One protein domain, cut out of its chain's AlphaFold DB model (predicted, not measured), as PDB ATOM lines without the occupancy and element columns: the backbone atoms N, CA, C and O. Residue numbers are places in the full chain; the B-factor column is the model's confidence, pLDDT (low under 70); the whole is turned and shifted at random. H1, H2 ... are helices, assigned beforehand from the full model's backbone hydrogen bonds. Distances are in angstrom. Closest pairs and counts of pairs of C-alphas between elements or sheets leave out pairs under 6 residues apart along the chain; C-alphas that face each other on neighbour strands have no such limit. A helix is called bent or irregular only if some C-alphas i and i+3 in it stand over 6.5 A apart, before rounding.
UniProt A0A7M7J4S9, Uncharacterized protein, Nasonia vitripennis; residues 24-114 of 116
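AT A GLANCE: This is residues 24 to 114 of the 116 residues of an uncharacterized protein of Nasonia vitripennis (UniProt A0A7M7J4S9). One long helix, H4, makes an arm that touches no other helix, and a long link joins it to a loose group of three short helices, H1, H2 and H3. In that group H1 packs crosswise on H3, and H2 meets H3 with its first residues, 42 to 46. Residues 80 to 85, the tip of a narrow loop in the link from H3 to H4, stick out, and so do residues 100 to 114, of which 100 to 112 belong to H4. The printed part has 91 residues with four named helices, in the order H1, H2, H3, H4, and no named strand; its class is all helix. It is loose, with a radius of gyration of the C-alphas of 16.9 A, and flat, spanning 48 by 47 by 19 A.

HOW THE PARTS SIT: H4, residues 89 to 112, is the longest helix. H3, residues 63 to 73, is apart from H4, but only just, with the closest C-alphas 8.4 A apart. H1, residues 28 to 37, touches H3, the closest C-alphas being those of Leu 28 and Val 66 at 5.8 A. Their lines are about perpendicular, at 90 degrees. H2, residues 42 to 54, only just touches H3, with 3 pairs of C-alphas within 8 A and with its residues 42 to 46 alone. The closest C-alphas there are those of Lys 46 and Tyr 63, at 6.9 A. H2 and H3 run opposite ways at a steep tilt of 48 degrees. H1 and H2 are close but not clearly touching, the C-alphas of Ile 35 and Tyr 45 being closest at 7.3 A. They run opposite ways at a steep tilt of 56 degrees. H4 is apart from H1 and from H2. In H1, H2, H3 and H4 every O i to N i+4 pair is within hydrogen-bond range.

IN THESE COORDINATES: H4 is 34.9 A long from C-alpha 89 at (141.182, 87.846, 136.090) to C-alpha 112 at (162.301, 113.693, 125.824). H3 is 15.2 A long and H2 18.4 A. H1 is 14.2 A long and begins with C-alpha 28 at (148.085, 99.688, 112.446). No helix is bent or irregular.

THE WHOLE: The two C-alphas farthest apart are those of Glu 82 and Leu 114, at 50.2 A. The printed part has no cut. The link from H1 to H2 is tight, that from H2 to H3 is short with 8 residues, and that from H3 to H4 is long with 15. In this long link residues 79 to 80 pair with residues 85 to 86, antiparallel. The mean pLDDT of the printed part is 90.4, and residues 111 to 114 are under 70.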
ATOM      1  N   SER A  24     153.553 108.398 104.272       74.75
ATOM      2  CA  SER A  24     153.485 107.455 105.375       74.75
ATOM      3  C   SER A  24     152.181 106.688 105.260       74.75
ATOM      4  O   SER A  24     151.097 107.271 105.319       74.75
ATOM      5  N   ARG A  25     152.289 105.367 105.132       89.50
ATOM      6  CA  ARG A  25     151.168 104.465 105.379       89.50
ATOM      7  C   ARG A  25     150.607 104.746 106.779       89.50
ATOM      8  O   ARG A  25     151.361 105.050 107.707       89.50
ATOM      9  N   MET A  26     149.292 104.650 106.924       93.50
ATOM     10  CA  MET A  26     148.605 104.725 108.209       93.50
ATOM     11  C   MET A  26     149.134 103.632 109.145       93.50
ATOM     12  O   MET A  26     149.360 102.493 108.724       93.50
ATOM     13  N   SER A  27     149.324 103.975 110.420       94.00
ATOM     14  CA  SER A  27     149.745 103.004 111.429       94.00
ATOM     15  C   SER A  27     148.664 101.936 111.648       94.00
ATOM     16  O   SER A  27     147.474 102.178 111.435       94.00
ATOM     17  N   LEU A  28     149.053 100.746 112.115       94.69
ATOM     18  CA  LEU A  28     148.085  99.688 112.446       94.69
ATOM     19  C   LEU A  28     147.109 100.133 113.543       94.69
ATOM     20  O   LEU A  28     145.924  99.819 113.483       94.69
ATOM     21  N   GLN A  29     147.598 100.917 114.505       92.88
ATOM     22  CA  GLN A  29     146.801 101.472 115.597       92.88
ATOM     23  C   GLN A  29     145.725 102.427 115.075       92.88
ATOM     24  O   GLN A  29     144.565 102.318 115.464       92.88
ATOM     25  N   ASP A  30     146.084 103.331 114.163       94.44
ATOM     26  CA  ASP A  30     145.132 104.289 113.597       94.44
ATOM     27  C   ASP A  30     144.143 103.613 112.646       94.44
ATOM     28  O   ASP A  30     142.970 103.979 112.625       94.44
ATOM     29  N   ALA A  31     144.564 102.560 111.939       96.25
ATOM     30  CA  ALA A  31     143.657 101.743 111.138       96.25
ATOM     31  C   ALA A  31     142.614 101.015 112.004       96.25
ATOM     32  O   ALA A  31     141.436 100.989 111.646       96.25
ATOM     33  N   VAL A  32     143.009 100.468 113.165       95.31
ATOM     34  CA  VAL A  32     142.055  99.888 114.130       95.31
ATOM     35  C   VAL A  32     141.099 100.956 114.657       95.31
ATOM     36  O   VAL A  32     139.891 100.732 114.644       95.31
ATOM     37  N   LYS A  33     141.611 102.126 115.066       95.69
ATOM     38  CA  LYS A  33     140.771 103.245 115.528       95.69
ATOM     39  C   LYS A  33     139.772 103.677 114.463       95.69
ATOM     40  O   LYS A  33     138.612 103.884 114.788       95.69
ATOM     41  N   LEU A  34     140.192 103.773 113.201       96.19
ATOM     42  CA  LEU A  34     139.307 104.104 112.086       96.19
ATOM     43  C   LEU A  34     138.170 103.084 111.956       96.19
ATOM     44  O   LEU A  34     137.011 103.472 111.858       96.19
ATOM     45  N   ILE A  35     138.487 101.786 111.984       96.75
ATOM     46  CA  ILE A  35     137.478 100.723 111.881       96.75
ATOM     47  C   ILE A  35     136.479 100.799 113.040       96.75
ATOM     48  O   ILE A  35     135.279 100.706 112.797       96.75
ATOM     49  N   VAL A  36     136.963 100.978 114.272       95.25
ATOM     50  CA  VAL A  36     136.120 101.026 115.478       95.25
ATOM     51  C   VAL A  36     135.278 102.302 115.514       95.25
ATOM     52  O   VAL A  36     134.060 102.222 115.625       95.25
ATOM     53  N   ASN A  37     135.900 103.471 115.359       97.12
ATOM     54  CA  ASN A  37     135.226 104.765 115.488       97.12
ATOM     55  C   ASN A  37     134.213 105.011 114.366       97.12
ATOM     56  O   ASN A  37     133.188 105.644 114.596       97.12
ATOM     57  N   CYS A  38     134.486 104.517 113.157       95.75
ATOM     58  CA  CYS A  38     133.573 104.645 112.021       95.75
ATOM     59  C   CYS A  38     132.674 103.413 111.829       95.75
ATOM     60  O   CYS A  38     131.962 103.347 110.830       95.75
ATOM     61  N   ASN A  39     132.724 102.434 112.743       96.12
ATOM     62  CA  ASN A  39     131.979 101.174 112.675       96.12
ATOM     63  C   ASN A  39     132.055 100.496 111.288       96.12
ATOM     64  O   ASN A  39     131.051 100.089 110.699       96.12
ATOM     65  N   LEU A  40     133.261 100.433 110.717       95.62
ATOM     66  CA  LEU A  40     133.452  99.926 109.361       95.62
ATOM     67  C   LEU A  40     133.341  98.405 109.329       95.62
ATOM     68  O   LEU A  40     134.043  97.689 110.046       95.62
ATOM     69  N   SER A  41     132.551  97.899 108.385       96.88
ATOM     70  CA  SER A  41     132.619  96.484 108.036       96.88
ATOM     71  C   SER A  41     133.979  96.143 107.410       96.88
ATOM     72  O   SER A  41     134.643  96.980 106.784       96.88
ATOM     73  N   ILE A  42     134.371  94.868 107.500       96.12
ATOM     74  CA  ILE A  42     135.568  94.336 106.828       96.12
ATOM     75  C   ILE A  42     135.518  94.631 105.322       96.12
ATOM     76  O   ILE A  42     136.540  94.940 104.705       96.12
ATOM     77  N   TYR A  43     134.327  94.522 104.730       97.69
ATOM     78  CA  TYR A  43     134.106  94.795 103.319       97.69
ATOM     79  C   TYR A  43     134.370  96.267 102.996       97.69
ATOM     80  O   TYR A  43     135.189  96.553 102.123       97.69
ATOM     81  N   THR A  44     133.762  97.187 103.750       97.38
ATOM     82  CA  THR A  44     133.916  98.635 103.558       97.38
ATOM     83  C   THR A  44     135.383  99.046 103.661       97.38
ATOM     84  O   THR A  44     135.895  99.696 102.756       97.38
ATOM     85  N   TYR A  45     136.106  98.567 104.681       97.62
ATOM     86  CA  TYR A  45     137.539  98.843 104.834       97.62
ATOM     87  C   TYR A  45     138.369  98.340 103.638       97.62
ATOM     88  O   TYR A  45     139.226  99.052 103.105       97.62
ATOM     89  N   LYS A  46     138.105  97.112 103.167       97.50
ATOM     90  CA  LYS A  46     138.792  96.541 101.996       97.50
ATOM     91  C   LYS A  46     138.495  97.328 100.719       97.50
ATOM     92  O   LYS A  46     139.402  97.487  99.903       97.50
ATOM     93  N   ILE A  47     137.263  97.804 100.537       97.69
ATOM     94  CA  ILE A  47     136.878  98.649  99.400       97.69
ATOM     95  C   ILE A  47     137.593  99.995  99.466       97.69
ATOM     96  O   ILE A  47     138.237 100.357  98.483       97.69
ATOM     97  N   SER A  48     137.585 100.680 100.613       95.94
ATOM     98  CA  SER A  48     138.320 101.937 100.801       95.94
ATOM     99  C   SER A  48     139.790 101.773 100.422       95.94
ATOM    100  O   SER A  48     140.294 102.520  99.589       95.94
ATOM    101  N   ARG A  49     140.455 100.714 100.906       96.25
ATOM    102  CA  ARG A  49     141.840 100.411 100.519       96.25
ATOM    103  C   ARG A  49     142.012 100.193  99.015       96.25
ATOM    104  O   ARG A  49     142.960 100.719  98.439       96.25
ATOM    105  N   LYS A  50     141.133  99.415  98.376       96.75
ATOM    106  CA  LYS A  50     141.186  99.177  96.921       96.75
ATOM    107  C   LYS A  50     141.045 100.477  96.131       96.75
ATOM    108  O   LYS A  50     141.780 100.671  95.170       96.75
ATOM    109  N   ILE A  51     140.134 101.358  96.542       96.50
ATOM    110  CA  ILE A  51     139.925 102.663  95.908       96.50
ATOM    111  C   ILE A  51     141.189 103.515  96.047       96.50
ATOM    112  O   ILE A  51     141.693 104.018  95.050       96.50
ATOM    113  N   THR A  52     141.758 103.621  97.246       93.81
ATOM    114  CA  THR A  52     142.962 104.431  97.485       93.81
ATOM    115  C   THR A  52     144.164 103.915  96.691       93.81
ATOM    116  O   THR A  52     144.869 104.703  96.063       93.81
ATOM    117  N   LEU A  53     144.326 102.590  96.598       93.69
ATOM    118  CA  LEU A  53     145.347 101.972  95.750       93.69
ATOM    119  C   LEU A  53     145.137 102.242  94.258       93.69
ATOM    120  O   LEU A  53     146.113 102.475  93.551       93.69
ATOM    121  N   LYS A  54     143.885 102.236  93.780       95.19
ATOM    122  CA  LYS A  54     143.553 102.545  92.381       95.19
ATOM    123  C   LYS A  54     144.037 103.942  91.978       95.19
ATOM    124  O   LYS A  54     144.445 104.130  90.839       95.19
ATOM    125  N   TYR A  55     144.036 104.892  92.912       92.44
ATOM    126  CA  TYR A  55     144.553 106.249  92.707       92.44
ATOM    127  C   TYR A  55     146.048 106.402  93.053       92.44
ATOM    128  O   TYR A  55     146.543 107.518  93.167       92.44
ATOM    129  N   GLY A  56     146.793 105.304  93.227       88.69
ATOM    130  CA  GLY A  56     148.240 105.344  93.467       88.69
ATOM    131  C   GLY A  56     148.642 105.696  94.905       88.69
ATOM    132  O   GLY A  56     149.764 106.149  95.144       88.69
ATOM    133  N   HIS A  57     147.746 105.497  95.876       88.69
ATOM    134  CA  HIS A  57     148.009 105.746  97.291       88.69
ATOM    135  C   HIS A  57     147.916 104.439  98.106       88.69
ATOM    136  O   HIS A  57     146.841 103.860  98.247       88.69
ATOM    137  N   ASP A  58     149.017 103.978  98.713       90.94
ATOM    138  CA  ASP A  58     148.995 102.881  99.708       90.94
ATOM    139  C   ASP A  58     148.843 103.444 101.129       90.94
ATOM    140  O   ASP A  58     149.722 103.318 101.979       90.94
ATOM    141  N   LEU A  59     147.723 104.133 101.372       93.06
ATOM    142  CA  LEU A  59     147.450 104.772 102.662       93.06
ATOM    143  C   LEU A  59     147.098 103.750 103.748       93.06
ATOM    144  O   LEU A  59     147.593 103.843 104.866       93.06
ATOM    145  N   TYR A  60     146.229 102.787 103.439       95.25
ATOM    146  CA  TYR A  60     145.680 101.870 104.436       95.25
ATOM    147  C   TYR A  60     146.484 100.565 104.510       95.25
ATOM    148  O   TYR A  60     146.702  99.928 103.469       95.25
ATOM    149  N   PRO A  61     146.851 100.090 105.716       95.81
ATOM    150  CA  PRO A  61     147.424  98.762 105.875       95.81
ATOM    151  C   PRO A  61     146.426  97.685 105.444       95.81
ATOM    152  O   PRO A  61     145.207  97.894 105.380       95.81
ATOM    153  N   THR A  62     146.936  96.501 105.123       95.75
ATOM    154  CA  THR A  62     146.077  95.386 104.734       95.75
ATOM    155  C   THR A  62     145.232  94.928 105.918       95.75
ATOM    156  O   THR A  62     145.664  94.942 107.068       95.75
ATOM    157  N   TYR A  63     144.017  94.446 105.641       96.38
ATOM    158  CA  TYR A  63     143.154  93.940 106.710       96.38
ATOM    159  C   TYR A  63     143.783  92.754 107.465       96.38
ATOM    160  O   TYR A  63     143.504  92.576 108.641       96.38
ATOM    161  N   LYS A  64     144.648  91.958 106.818       96.94
ATOM    162  CA  LYS A  64     145.357  90.849 107.479       96.94
ATOM    163  C   LYS A  64     146.291  91.355 108.582       96.94
ATOM    164  O   LYS A  64     146.263  90.817 109.682       96.94
ATOM    165  N   GLU A  65     147.068  92.401 108.302       96.19
ATOM    166  CA  GLU A  65     147.957  93.024 109.292       96.19
ATOM    167  C   GLU A  65     147.150  93.626 110.449       96.19
ATOM    168  O   GLU A  65     147.480  93.419 111.612       96.19
ATOM    169  N   VAL A  66     146.045  94.310 110.133       96.12
ATOM    170  CA  VAL A  66     145.147  94.903 111.137       96.12
ATOM    171  C   VAL A  66     144.482  93.831 112.006       96.12
ATOM    172  O   VAL A  66     144.399  93.986 113.220       96.12
ATOM    173  N   ALA A  67     144.024  92.732 111.401       95.25
ATOM    174  CA  ALA A  67     143.403  91.625 112.119       95.25
ATOM    175  C   ALA A  67     144.391  90.955 113.077       95.25
ATOM    176  O   ALA A  67     144.047  90.756 114.238       95.25
ATOM    177  N   LYS A  68     145.621  90.694 112.617       95.75
ATOM    178  CA  LYS A  68     146.693  90.138 113.448       95.75
ATOM    179  C   LYS A  68     147.028  91.062 114.620       95.75
ATOM    180  O   LYS A  68     147.046  90.618 115.760       95.75
ATOM    181  N   PHE A  69     147.206  92.356 114.355       94.12
ATOM    182  CA  PHE A  69     147.468  93.351 115.397       94.12
ATOM    183  C   PHE A  69     146.337  93.422 116.436       94.12
ATOM    184  O   PHE A  69     146.585  93.545 117.633       94.12
ATOM    185  N   ARG A  70     145.077  93.311 115.994       90.88
ATOM    186  CA  ARG A  70     143.921  93.262 116.899       90.88
ATOM    187  C   ARG A  70     143.902  91.975 117.720       90.88
ATOM    188  O   ARG A  70     143.596  92.025 118.903       90.88
ATOM    189  N   GLU A  71     144.224  90.838 117.121       91.12
ATOM    190  CA  GLU A  71     144.275  89.554 117.821       91.12
ATOM    191  C   GLU A  71     145.357  89.532 118.908       91.12
ATOM    192  O   GLU A  71     145.091  89.125 120.036       91.12
ATOM    193  N   GLU A  72     146.534  90.082 118.607       90.00
ATOM    194  CA  GLU A  72     147.631  90.265 119.563       90.00
ATOM    195  C   GLU A  72     147.263  91.180 120.738       90.00
ATOM    196  O   GLU A  72     147.919  91.118 121.777       90.00
ATOM    197  N   SER A  73     146.226  92.017 120.593       86.06
ATOM    198  CA  SER A  73     145.745  92.905 121.658       86.06
ATOM    199  C   SER A  73     144.867  92.203 122.703       86.06
ATOM    200  O   SER A  73     144.709  92.694 123.825       86.06
ATOM    201  N   TYR A  74     144.302  91.041 122.368       87.75
ATOM    202  CA  TYR A  74     143.415  90.317 123.269       87.75
ATOM    203  C   TYR A  74     144.193  89.534 124.333       87.75
ATOM    204  O   TYR A  74     145.300  89.049 124.084       87.75
ATOM    205  N   PRO A  75     143.630  89.381 125.547       86.75
ATOM    206  CA  PRO A  75     144.241  88.534 126.561       86.75
ATOM    207  C   PRO A  75     144.333  87.097 126.044       86.75
ATOM    208  O   PRO A  75     143.379  86.575 125.487       86.75
ATOM    209  N   LYS A  76     145.477  86.437 126.233       85.44
ATOM    210  CA  LYS A  76     145.621  85.022 125.855       85.44
ATOM    211  C   LYS A  76     144.733  84.140 126.743       85.44
ATOM    212  O   LYS A  76     144.452  84.512 127.882       85.44
ATOM    213  N   ASP A  77     144.367  82.966 126.234       86.12
ATOM    214  CA  ASP A  77     143.637  81.922 126.970       86.12
ATOM    215  C   ASP A  77     142.162  82.267 127.277       86.12
ATOM    216  O   ASP A  77     141.656  81.964 128.361       86.12
ATOM    217  N   LEU A  78     141.454  82.903 126.330       89.06
ATOM    218  CA  LEU A  78     139.996  83.029 126.430       89.06
ATOM    219  C   LEU A  78     139.341  81.652 126.305       89.06
ATOM    220  O   LEU A  78     139.574  80.924 125.341       89.06
ATOM    221  N   VAL A  79     138.456  81.340 127.247       91.62
ATOM    222  CA  VAL A  79     137.556  80.194 127.146       91.62
ATOM    223  C   VAL A  79     136.240  80.705 126.584       91.62
ATOM    224  O   VAL A  79     135.507  81.432 127.257       91.62
ATOM    225  N   VAL A  80     135.967  80.354 125.331       91.50
ATOM    226  CA  VAL A  80     134.739  80.728 124.629       91.50
ATOM    227  C   VAL A  80     133.870  79.486 124.486       91.50
ATOM    228  O   VAL A  80     134.280  78.499 123.883       91.50
ATOM    229  N   THR A  81     132.675  79.543 125.055       94.31
ATOM    230  CA  THR A  81     131.594  78.579 124.853       94.31
ATOM    231  C   THR A  81     130.405  79.298 124.218       94.31
ATOM    232  O   THR A  81     130.372  80.527 124.166       94.31
ATOM    233  N   GLU A  82     129.402  78.552 123.756       94.56
ATOM    234  CA  GLU A  82     128.185  79.132 123.161       94.56
ATOM    235  C   GLU A  82     127.462  80.107 124.101       94.56
ATOM    236  O   GLU A  82     126.817  81.052 123.657       94.56
ATOM    237  N   THR A  83     127.584  79.888 125.411       94.94
ATOM    238  CA  THR A  83     126.856  80.644 126.434       94.94
ATOM    239  C   THR A  83     127.726  81.626 127.206       94.94
ATOM    240  O   THR A  83     127.188  82.508 127.875       94.94
ATOM    241  N   LYS A  84     129.058  81.476 127.186       94.50
ATOM    242  CA  LYS A  84     129.965  82.265 128.027       94.50
ATOM    243  C   LYS A  84     131.289  82.542 127.329       94.50
ATOM    244  O   LYS A  84     131.856  81.694 126.654       94.50
ATOM    245  N   CYS A  85     131.835  83.720 127.593       91.94
ATOM    246  CA  CYS A  85     133.206  84.077 127.261       91.94
ATOM    247  C   CYS A  85     133.908  84.457 128.565       91.94
ATOM    248  O   CYS A  85     133.497  85.409 129.228       91.94
ATOM    249  N   VAL A  86     134.910  83.679 128.973       93.38
ATOM    250  CA  VAL A  86     135.584  83.847 130.265       93.38
ATOM    251  C   VAL A  86     137.083  83.994 130.060       93.38
ATOM    252  O   VAL A  86     137.703  83.283 129.271       93.38
ATOM    253  N   VAL A  87     137.676  84.906 130.824       93.00
ATOM    254  CA  VAL A  87     139.122  85.102 130.922       93.00
ATOM    255  C   VAL A  87     139.523  85.078 132.393       93.00
ATOM    256  O   VAL A  87     138.783  85.546 133.260       93.00
ATOM    257  N   ARG A  88     140.702  84.530 132.704       93.00
ATOM    258  CA  ARG A  88     141.233  84.578 134.073       93.00
ATOM    259  C   ARG A  88     141.519  86.028 134.462       93.00
ATOM    260  O   ARG A  88     142.266  86.707 133.758       93.00
ATOM    261  N   LEU A  89     141.011  86.467 135.615       92.31
ATOM    262  CA  LEU A  89     141.182  87.846 136.090       92.31
ATOM    263  C   LEU A  89     142.657  88.271 136.119       92.31
ATOM    264  O   LEU A  89     143.008  89.309 135.568       92.31
ATOM    265  N   GLN A  90     143.539  87.429 136.663       92.31
ATOM    266  CA  GLN A  90     144.975  87.723 136.706       92.31
ATOM    267  C   GLN A  90     145.569  87.960 135.310       92.31
ATOM    268  O   GLN A  90     146.422  88.823 135.125       92.31
ATOM    269  N   LYS A  91     145.112  87.202 134.309       89.06
ATOM    270  CA  LYS A  91     145.591  87.336 132.933       89.06
ATOM    271  C   LYS A  91     145.130  88.651 132.315       89.06
ATOM    272  O   LYS A  91     145.924  89.319 131.658       89.06
ATOM    273  N   LEU A  92     143.877  89.031 132.567       91.25
ATOM    274  CA  LEU A  92     143.317  90.306 132.130       91.25
ATOM    275  C   LEU A  92     144.067  91.493 132.754       91.25
ATOM    276  O   LEU A  92     144.440  92.424 132.039       91.25
ATOM    277  N   LEU A  93     144.341  91.428 134.061       92.94
ATOM    278  CA  LEU A  93     145.108  92.452 134.774       92.94
ATOM    279  C   LEU A  93     146.525  92.573 134.213       92.94
ATOM    280  O   LEU A  93     146.940  93.669 133.853       92.94
ATOM    281  N   ASN A  94     147.237  91.456 134.041       90.94
ATOM    282  CA  ASN A  94     148.592  91.466 133.488       90.94
ATOM    283  C   ASN A  94     148.635  92.072 132.077       90.94
ATOM    284  O   ASN A  94     149.536  92.853 131.775       90.94
ATOM    285  N   ASN A  95     147.657  91.740 131.227       88.94
ATOM    286  CA  ASN A  95     147.575  92.291 129.875       88.94
ATOM    287  C   ASN A  95     147.364  93.814 129.915       88.94
ATOM    288  O   ASN A  95     148.075  94.568 129.256       88.94
ATOM    289  N   THR A  96     146.438  94.272 130.761       91.06
ATOM    290  CA  THR A  96     146.111  95.697 130.922       91.06
ATOM    291  C   THR A  96     147.302  96.492 131.456       91.06
ATOM    292  O   THR A  96     147.658  97.523 130.888       91.06
ATOM    293  N   SER A  97     147.965  95.989 132.500       91.81
ATOM    294  CA  SER A  97     149.158  96.614 133.079       91.81
ATOM    295  C   SER A  97     150.305  96.704 132.072       91.81
ATOM    296  O   SER A  97     150.984  97.729 132.011       91.81
ATOM    297  N   GLY A  98     150.497  95.667 131.248       88.44
ATOM    298  CA  GLY A  98     151.505  95.657 130.188       88.44
ATOM    299  C   GLY A  98     151.288  96.770 129.162       88.44
ATOM    300  O   GLY A  98     152.207  97.546 128.894       88.44
ATOM    301  N   TYR A  99     150.063  96.909 128.640       86.06
ATOM    302  CA  TYR A  99     149.743  97.998 127.712       86.06
ATOM    303  C   TYR A  99     149.867  99.368 128.366       86.06
ATOM    304  O   TYR A  99     150.446 100.270 127.764       86.06
ATOM    305  N   LEU A 100     149.361  99.535 129.589       89.50
ATOM    306  CA  LEU A 100     149.432 100.813 130.290       89.50
ATOM    307  C   LEU A 100     150.887 101.260 130.489       89.50
ATOM    308  O   LEU A 100     151.230 102.397 130.171       89.50
ATOM    309  N   CYS A 101     151.758 100.349 130.933       90.25
ATOM    310  CA  CYS A 101     153.186 100.614 131.091       90.25
ATOM    311  C   CYS A 101     153.840 100.996 129.753       90.25
ATOM    312  O   CYS A 101     154.551 101.997 129.674       90.25
ATOM    313  N   PHE A 102     153.533 100.265 128.676       86.19
ATOM    314  CA  PHE A 102     154.031 100.572 127.334       86.19
ATOM    315  C   PHE A 102     153.602 101.965 126.845       86.19
ATOM    316  O   PHE A 102     154.422 102.709 126.306       86.19
ATOM    317  N   TYR A 103     152.342 102.352 127.066       84.06
ATOM    318  CA  TYR A 103     151.843 103.680 126.702       84.06
ATOM    319  C   TYR A 103     152.509 104.797 127.509       84.06
ATOM    320  O   TYR A 103     152.893 105.812 126.928       84.06
ATOM    321  N   ILE A 104     152.680 104.607 128.819       87.81
ATOM    322  CA  ILE A 104     153.379 105.571 129.680       87.81
ATOM    323  C   ILE A 104     154.838 105.718 129.228       87.81
ATOM    324  O   ILE A 104     155.323 106.837 129.071       87.81
ATOM    325  N   TYR A 105     155.517 104.609 128.935       87.00
ATOM    326  CA  TYR A 105     156.895 104.614 128.448       87.00
ATOM    327  C   TYR A 105     157.042 105.354 127.109       87.00
ATOM    328  O   TYR A 105     157.881 106.246 126.974       87.00
ATOM    329  N   LEU A 106     156.177 105.058 126.132       81.56
ATOM    330  CA  LEU A 106     156.126 105.776 124.852       81.56
ATOM    331  C   LEU A 106     155.881 107.275 125.034       81.56
ATOM    332  O   LEU A 106     156.483 108.090 124.331       81.56
ATOM    333  N   PHE A 107     154.990 107.643 125.956       81.94
ATOM    334  CA  PHE A 107     154.705 109.038 126.269       81.94
ATOM    335  C   PHE A 107     155.935 109.752 126.843       81.94
ATOM    336  O   PHE A 107     156.243 110.869 126.422       81.94
ATOM    337  N   MET A 108     156.682 109.100 127.739       80.00
ATOM    338  CA  MET A 108     157.921 109.657 128.290       80.00
ATOM    339  C   MET A 108     158.999 109.853 127.216       80.00
ATOM    340  O   MET A 108     159.581 110.933 127.143       80.00
ATOM    341  N   ILE A 109     159.219 108.871 126.334       75.88
ATOM    342  CA  ILE A 109     160.207 108.988 125.244       75.88
ATOM    343  C   ILE A 109     159.866 110.138 124.298       75.88
ATOM    344  O   ILE A 109     160.731 110.951 123.976       75.88
ATOM    345  N   LYS A 110     158.603 110.233 123.862       72.62
ATOM    346  CA  LYS A 110     158.174 111.302 122.949       72.62
ATOM    347  C   LYS A 110     158.332 112.688 123.563       72.62
ATOM    348  O   LYS A 110     158.605 113.630 122.832       72.62
ATOM    349  N   ARG A 111     158.181 112.822 124.887       64.31
ATOM    350  CA  ARG A 111     158.473 114.087 125.570       64.31
ATOM    351  C   ARG A 111     159.960 114.412 125.560       64.31
ATOM    352  O   ARG A 111     160.288 115.549 125.273       64.31
ATOM    353  N   ILE A 112     160.846 113.450 125.812       61.09
ATOM    354  CA  ILE A 112     162.301 113.693 125.824       61.09
ATOM    355  C   ILE A 112     162.805 114.162 124.447       61.09
ATOM    356  O   ILE A 112     163.611 115.082 124.385       61.09
ATOM    357  N   GLN A 113     162.276 113.608 123.352       56.19
ATOM    358  CA  GLN A 113     162.617 114.025 121.980       56.19
ATOM    359  C   GLN A 113     162.078 115.406 121.568       56.19
ATOM    360  O   GLN A 113     162.448 115.895 120.513       56.19
ATOM    361  N   LEU A 114     161.186 116.022 122.350       54.66
ATOM    362  CA  LEU A 114     160.717 117.397 122.119       54.66
ATOM    363  C   LEU A 114     161.589 118.447 122.830       54.66
ATOM    364  O   LEU A 114     161.393 119.637 122.605       54.66
TER     365      LEU A 114